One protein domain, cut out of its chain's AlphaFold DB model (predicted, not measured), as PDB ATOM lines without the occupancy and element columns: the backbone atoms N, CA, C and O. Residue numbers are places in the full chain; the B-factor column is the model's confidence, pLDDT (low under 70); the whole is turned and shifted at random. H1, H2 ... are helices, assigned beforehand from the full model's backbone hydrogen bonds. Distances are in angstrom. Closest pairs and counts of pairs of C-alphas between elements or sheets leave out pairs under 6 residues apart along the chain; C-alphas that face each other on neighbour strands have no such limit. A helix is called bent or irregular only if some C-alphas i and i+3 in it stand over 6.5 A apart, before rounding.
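AT A GLANCE: This is residues 2 to 7 and 28 to 73 of the 116 residues of an uncharacterized protein of Araneus ventricosus (UniProt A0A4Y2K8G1). Two long helices, H2 and H3, run side by side in opposite ways as the two limbs of a long U, joined at one end by the turn of residues 51 to 54. A short helix, H1, sits beside H2 near residues 39 to 43, away from H3. The printed part has 52 residues with three named helices, H1, H2 and H3 in that order along the chain, and no named strand, and its class is all helix. The whole is only just compact, close to loose, with a radius of gyration of the C-alphas of 11.9 A. Its outline is elongated, and the C-alphas span 33 by 18 by 16 A along their three main axes.

IN THESE COORDINATES: The printed part begins with H1, residues 2 to 7, six residues from Met 2 with its C-alpha at (162.753, 117.827, 222.500) to Ile 7. After the cut comes H2, residues 28 to 50, the longest helix with 23 residues and 33.4 A from first to last C-alpha; C-alpha 28 stands at (180.050, 142.288, 230.256). H3, residues 55 to 71, has 17 residues and measures 24.0 A, and it ends with C-alpha 71 at (190.286, 131.962, 224.624). None of the three helices is bent or irregular.

HOW THE PARTS SIT: H1 and H2 only just touch, with 3 pairs of C-alphas within 8 A. The closest C-alphas of the two are those of Ile 7 and Trp 43, 6.5 A apart, and H2 touches H1 with residues 39 to 43 alone. They run opposite ways at a shallow tilt of 34 degrees, only just short of steep. H2 and H3 are close but not clearly touching: their closest C-alphas, those of Ile 33 and Leu 69, are 7.7 A apart. H2 and H3 run opposite ways at a shallow tilt of 17 degrees, with their centres 11.8 A apart. H1 and H3 are apart. In H1, H2 and H3 every O i to N i+4 pair of the backbone is within hydrogen-bond range.

THE WHOLE: The two C-alphas farthest apart are those of Glu 28 and Ser 51, at 34.6 A. Residues 8 to 27 are cut out and not printed, and C-alphas 7 and 28 are 22.6 A apart across this cut, which holds the link from H1 to H2. The link from H2 to H3, with 4 residues between them, is tight. The mean pLDDT of the printed part is 84.2, and five residues, 50 to 54, are under 70, of which His 50 belongs to H2. The mean pLDDT is 76 for H1, 88 for H2 and 87 for H3.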
ATOM      1  N   MET A   2     162.673 116.375 222.805       72.00
ATOM      2  CA  MET A   2     162.753 117.827 222.500       72.00
ATOM      3  C   MET A   2     163.474 118.733 223.525       72.00
ATOM      4  O   MET A   2     164.007 119.775 223.150       72.00
ATOM      5  N   TYR A   3     163.468 118.408 224.823       73.81
ATOM      6  CA  TYR A   3     164.085 119.264 225.850       73.81
ATOM      7  C   TYR A   3     165.620 119.279 225.761       73.81
ATOM      8  O   TYR A   3     166.236 120.342 225.820       73.81
ATOM      9  N   HIS A   4     166.223 118.111 225.527       70.88
ATOM     10  CA  HIS A   4     167.671 117.949 225.418       70.88
ATOM     11  C   HIS A   4     168.247 118.724 224.220       70.88
ATOM     12  O   HIS A   4     169.189 119.502 224.370       70.88
ATOM     13  N   GLU A   5     167.604 118.612 223.055       76.00
ATOM     14  CA  GLU A   5     167.978 119.342 221.835       76.00
ATOM     15  C   GLU A   5     167.860 120.866 222.010       76.00
ATOM     16  O   GLU A   5     168.721 121.629 221.568       76.00
ATOM     17  N   ARG A   6     166.809 121.333 222.702       81.50
ATOM     18  CA  ARG A   6     166.621 122.763 222.999       81.50
ATOM     19  C   ARG A   6     167.738 123.311 223.880       81.50
ATOM     20  O   ARG A   6     168.195 124.429 223.640       81.50
ATOM     21  N   ILE A   7     168.180 122.548 224.876       82.19
ATOM     22  CA  ILE A   7     169.291 122.943 225.745       82.19
ATOM     23  C   ILE A   7     170.606 122.976 224.962       82.19
ATOM     24  O   ILE A   7     171.304 123.990 225.002       82.19
ATOM     25  N   GLU A  28     180.930 142.856 231.275       91.69
ATOM     26  CA  GLU A  28     180.050 142.288 230.256       91.69
ATOM     27  C   GLU A  28     180.500 140.882 229.840       91.69
ATOM     28  O   GLU A  28     179.669 139.971 229.752       91.69
ATOM     29  N   LEU A  29     181.803 140.690 229.614       91.44
ATOM     30  CA  LEU A  29     182.378 139.372 229.345       91.44
ATOM     31  C   LEU A  29     182.104 138.420 230.519       91.44
ATOM     32  O   LEU A  29     181.575 137.329 230.314       91.44
ATOM     33  N   ASP A  30     182.386 138.846 231.746       92.25
ATOM     34  CA  ASP A  30     182.223 138.038 232.951       92.25
ATOM     35  C   ASP A  30     180.753 137.619 233.134       92.25
ATOM     36  O   ASP A  30     180.463 136.441 233.360       92.25
ATOM     37  N   ALA A  31     179.795 138.531 232.928       91.56
ATOM     38  CA  ALA A  31     178.365 138.214 232.972       91.56
ATOM     39  C   ALA A  31     177.955 137.175 231.910       91.56
ATOM     40  O   ALA A  31     177.130 136.288 232.164       91.56
ATOM     41  N   ARG A  32     178.541 137.253 230.711       90.25
ATOM     42  CA  ARG A  32     178.293 136.302 229.617       90.25
ATOM     43  C   ARG A  32     178.887 134.931 229.911       90.25
ATOM     44  O   ARG A  32     178.208 133.926 229.694       90.25
ATOM     45  N   ILE A  33     180.091 134.887 230.476       92.81
ATOM     46  CA  ILE A  33     180.739 133.655 230.930       92.81
ATOM     47  C   ILE A  33     179.930 133.002 232.056       92.81
ATOM     48  O   ILE A  33     179.680 131.800 231.999       92.81
ATOM     49  N   GLN A  34     179.422 133.771 233.024       92.75
ATOM     50  CA  GLN A  34     178.557 133.240 234.088       92.75
ATOM     51  C   GLN A  34     177.253 132.644 233.547       92.75
ATOM     52  O   GLN A  34     176.835 131.554 233.942       92.75
ATOM     53  N   LYS A  35     176.629 133.307 232.573       91.19
ATOM     54  CA  LYS A  35     175.437 132.773 231.907       91.19
ATOM     55  C   LYS A  35     175.738 131.491 231.123       91.19
ATOM     56  O   LYS A  35     174.906 130.583 231.079       91.19
ATOM     57  N   LEU A  36     176.910 131.411 230.495       92.00
ATOM     58  CA  LEU A  36     177.361 130.214 229.792       92.00
ATOM     59  C   LEU A  36     177.622 129.053 230.769       92.00
ATOM     60  O   LEU A  36     177.131 127.952 230.519       92.00
ATOM     61  N   ARG A  37     178.296 129.315 231.900       93.81
ATOM     62  CA  ARG A  37     178.504 128.367 233.012       93.81
ATOM     63  C   ARG A  37     177.192 127.760 233.490       93.81
ATOM     64  O   ARG A  37     177.061 126.540 233.519       93.81
ATOM     65  N   GLN A  38     176.197 128.600 233.780       91.94
ATOM     66  CA  GLN A  38     174.889 128.136 234.243       91.94
ATOM     67  C   GLN A  38     174.250 127.156 233.246       91.94
ATOM     68  O   GLN A  38     173.826 126.065 233.622       91.94
ATOM     69  N   LYS A  39     174.226 127.510 231.956       90.06
ATOM     70  CA  LYS A  39     173.620 126.672 230.911       90.06
ATOM     71  C   LYS A  39     174.352 125.345 230.716       90.06
ATOM     72  O   LYS A  39     173.704 124.316 230.527       90.06
ATOM     73  N   ILE A  40     175.685 125.371 230.723       90.94
ATOM     74  CA  ILE A  40     176.513 124.163 230.625       90.94
ATOM     75  C   ILE A  40     176.269 123.264 231.840       90.94
ATOM     76  O   ILE A  40     176.059 122.069 231.654       90.94
ATOM     77  N   GLY A  41     176.220 123.826 233.051       89.75
ATOM     78  CA  GLY A  41     175.929 123.085 234.279       89.75
ATOM     79  C   GLY A  41     174.556 122.411 234.255       89.75
ATOM     80  O   GLY A  41     174.453 121.219 234.531       89.75
ATOM     81  N   GLU A  42     173.509 123.132 233.837       88.81
ATOM     82  CA  GLU A  42     172.155 122.577 233.671       88.81
ATOM     83  C   GLU A  42     172.135 121.404 232.678       88.81
ATOM     84  O   GLU A  42     171.548 120.354 232.947       88.81
ATOM     85  N   TRP A  43     172.803 121.558 231.533       88.56
ATOM     86  CA  TRP A  43     172.904 120.509 230.521       88.56
ATOM     87  C   TRP A  43     173.717 119.307 230.993       88.56
ATOM     88  O   TRP A  43     173.310 118.169 230.762       88.56
ATOM     89  N   TYR A  44     174.851 119.538 231.651       85.88
ATOM     90  CA  TYR A  44     175.711 118.481 232.166       85.88
ATOM     91  C   TYR A  44     174.969 117.659 233.222       85.88
ATOM     92  O   TYR A  44     174.868 116.441 233.089       85.88
ATOM     93  N   ASN A  45     174.328 118.332 234.185       85.38
ATOM     94  CA  ASN A  45     173.500 117.690 235.202       85.38
ATOM     95  C   ASN A  45     172.347 116.883 234.582       85.38
ATOM     96  O   ASN A  45     172.103 115.740 234.962       85.38
ATOM     97  N   PHE A  46     171.672 117.430 233.567       83.56
ATOM     98  CA  PHE A  46     170.629 116.700 232.845       83.56
ATOM     99  C   PHE A  46     171.164 115.414 232.188       83.56
ATOM    100  O   PHE A  46     170.501 114.378 232.235       83.56
ATOM    101  N   ASN A  47     172.356 115.449 231.583       79.25
ATOM    102  CA  ASN A  47     172.943 114.266 230.947       79.25
ATOM    103  C   ASN A  47     173.384 113.196 231.938       79.25
ATOM    104  O   ASN A  47     173.184 112.016 231.648       79.25
ATOM    105  N   LEU A  48     173.923 113.595 233.094       77.69
ATOM    106  CA  LEU A  48     174.301 112.666 234.161       77.69
ATOM    107  C   LEU A  48     173.119 111.796 234.606       77.69
ATOM    108  O   LEU A  48     173.288 110.606 234.854       77.69
ATOM    109  N   HIS A  49     171.917 112.371 234.674       77.38
ATOM    110  CA  HIS A  49     170.736 111.682 235.195       77.38
ATOM    111  C   HIS A  49     169.892 110.959 234.148       77.38
ATOM    112  O   HIS A  49     169.024 110.166 234.517       77.38
ATOM    113  N   HIS A  50     170.102 111.226 232.858       69.06
ATOM    114  CA  HIS A  50     169.212 110.704 231.824       69.06
ATOM    115  C   HIS A  50     169.862 109.774 230.805       69.06
ATOM    116  O   HIS A  50     169.116 109.175 230.042       69.06
ATOM    117  N   SER A  51     171.189 109.601 230.770       62.00
ATOM    118  CA  SER A  51     171.882 108.701 229.814       62.00
ATOM    119  C   SER A  51     171.432 108.865 228.346       62.00
ATOM    120  O   SER A  51     171.601 107.970 227.524       62.00
ATOM    121  N   LEU A  52     170.841 110.018 228.010       59.28
ATOM    122  CA  LEU A  52     170.339 110.361 226.677       59.28
ATOM    123  C   LEU A  52     171.425 111.030 225.824       59.28
ATOM    124  O   LEU A  52     171.229 111.254 224.631       59.28
ATOM    125  N   GLY A  53     172.550 111.396 226.442       57.56
ATOM    126  CA  GLY A  53     173.652 112.071 225.782       57.56
ATOM    127  C   GLY A  53     174.510 111.081 225.008       57.56
ATOM    128  O   GLY A  53     175.116 110.189 225.590       57.56
ATOM    129  N   ASN A  54     174.619 111.275 223.694       69.38
ATOM    130  CA  ASN A  54     175.704 110.680 222.924       69.38
ATOM    131  C   ASN A  54     177.031 111.213 223.494       69.38
ATOM    132  O   ASN A  54     177.261 112.427 223.502       69.38
ATOM    133  N   GLU A  55     177.882 110.317 223.989       72.38
ATOM    134  CA  GLU A  55     179.182 110.636 224.587       72.38
ATOM    135  C   GLU A  55     180.029 111.518 223.656       72.38
ATOM    136  O   GLU A  55     180.570 112.536 224.083       72.38
ATOM    137  N   SER A  56     180.006 111.238 222.347       77.12
ATOM    138  CA  SER A  56     180.690 112.046 221.330       77.12
ATOM    139  C   SER A  56     180.179 113.490 221.279       77.12
ATOM    140  O   SER A  56     180.963 114.438 221.192       77.12
ATOM    141  N   THR A  57     178.861 113.685 221.352       79.25
ATOM    142  CA  THR A  57     178.258 115.025 221.379       79.25
ATOM    143  C   THR A  57     178.619 115.754 222.665       79.25
ATOM    144  O   THR A  57     178.877 116.959 222.639       79.25
ATOM    145  N   SER A  58     178.679 115.027 223.778       82.56
ATOM    146  CA  SER A  58     178.996 115.603 225.079       82.56
ATOM    147  C   SER A  58     180.445 116.080 225.152       82.56
ATOM    148  O   SER A  58     180.684 117.235 225.501       82.56
ATOM    149  N   ILE A  59     181.390 115.250 224.697       83.50
ATOM    150  CA  ILE A  59     182.811 115.604 224.562       83.50
ATOM    151  C   ILE A  59     182.974 116.840 223.667       83.50
ATOM    152  O   ILE A  59     183.666 117.787 224.036       83.50
ATOM    153  N   LYS A  60     182.279 116.898 222.519       85.81
ATOM    154  CA  LYS A  60     182.328 118.065 221.615       85.81
ATOM    155  C   LYS A  60     181.832 119.354 222.274       85.81
ATOM    156  O   LYS A  60     182.432 120.409 222.063       85.81
ATOM    157  N   ILE A  61     180.732 119.299 223.028       88.00
ATOM    158  CA  ILE A  61     180.179 120.471 223.729       88.00
ATOM    159  C   ILE A  61     181.156 120.951 224.804       88.00
ATOM    160  O   ILE A  61     181.500 122.133 224.820       88.00
ATOM    161  N   ILE A  62     181.639 120.036 225.646       90.38
ATOM    162  CA  ILE A  62     182.570 120.347 226.733       90.38
ATOM    163  C   ILE A  62     183.900 120.879 226.180       90.38
ATOM    164  O   ILE A  62     184.404 121.892 226.656       90.38
ATOM    165  N   GLY A  63     184.435 120.277 225.115       89.94
ATOM    166  CA  GLY A  63     185.664 120.740 224.469       89.94
ATOM    167  C   GLY A  63     185.544 122.154 223.901       89.94
ATOM    168  O   GLY A  63     186.426 122.986 224.126       89.94
ATOM    169  N   LYS A  64     184.429 122.468 223.223       90.38
ATOM    170  CA  LYS A  64     184.154 123.834 222.743       90.38
ATOM    171  C   LYS A  64     184.019 124.828 223.892       90.38
ATOM    172  O   LYS A  64     184.496 125.952 223.772       90.38
ATOM    173  N   TYR A  65     183.384 124.418 224.983       92.75
ATOM    174  CA  TYR A  65     183.220 125.242 226.171       92.75
ATOM    175  C   TYR A  65     184.551 125.555 226.859       92.75
ATOM    176  O   TYR A  65     184.885 126.724 227.022       92.75
ATOM    177  N   ASN A  66     185.360 124.541 227.161       91.81
ATOM    178  CA  ASN A  66     186.678 124.738 227.762       91.81
ATOM    179  C   ASN A  66     187.594 125.583 226.867       91.81
ATOM    180  O   ASN A  66     188.334 126.428 227.364       91.81
ATOM    181  N   LYS A  67     187.535 125.390 225.541       90.12
ATOM    182  CA  LYS A  67     188.260 126.255 224.600       90.12
ATOM    183  C   LYS A  67     187.789 127.708 224.706       90.12
ATOM    184  O   LYS A  67     188.619 128.592 224.842       90.12
ATOM    185  N   CYS A  68     186.477 127.935 224.711       91.06
ATOM    186  CA  CYS A  68     185.881 129.262 224.859       91.06
ATOM    187  C   CYS A  68     186.328 129.964 226.156       91.06
ATOM    188  O   CYS A  68     186.657 131.147 226.121       91.06
ATOM    189  N   LEU A  69     186.406 129.240 227.278       91.81
ATOM    190  CA  LEU A  69     186.949 129.770 228.531       91.81
ATOM    191  C   LEU A  69     188.408 130.217 228.369       91.81
ATOM    192  O   LEU A  69     188.720 131.376 228.638       91.81
ATOM    193  N   ARG A  70     189.278 129.340 227.851       91.94
ATOM    194  CA  ARG A  70     190.706 129.647 227.660       91.94
ATOM    195  C   ARG A  70     190.940 130.820 226.716       91.94
ATOM    196  O   ARG A  70     191.740 131.694 227.033       91.94
ATOM    197  N   ASP A  71     190.206 130.873 225.605       89.69
ATOM    198  CA  ASP A  71     190.286 131.962 224.624       89.69
ATOM    199  C   ASP A  71     189.896 133.324 225.245       89.69
ATOM    200  O   ASP A  71     190.296 134.372 224.741       89.69
ATOM    201  N   ASN A  72     189.157 133.322 226.364       88.25
ATOM    202  CA  ASN A  72     188.771 134.513 227.129       88.25
ATOM    203  C   ASN A  72     189.556 134.680 228.451       88.25
ATOM    204  O   ASN A  72     189.192 135.520 229.272       88.25
ATOM    205  N   GLY A  73     190.630 133.909 228.667       89.44
ATOM    206  CA  GLY A  73     191.503 134.029 229.842       89.44
ATOM    207  C   GLY A  73     191.003 133.322 231.107       89.44
ATOM    208  O   GLY A  73     191.402 133.700 232.207       89.44
TER     209      GLY A  73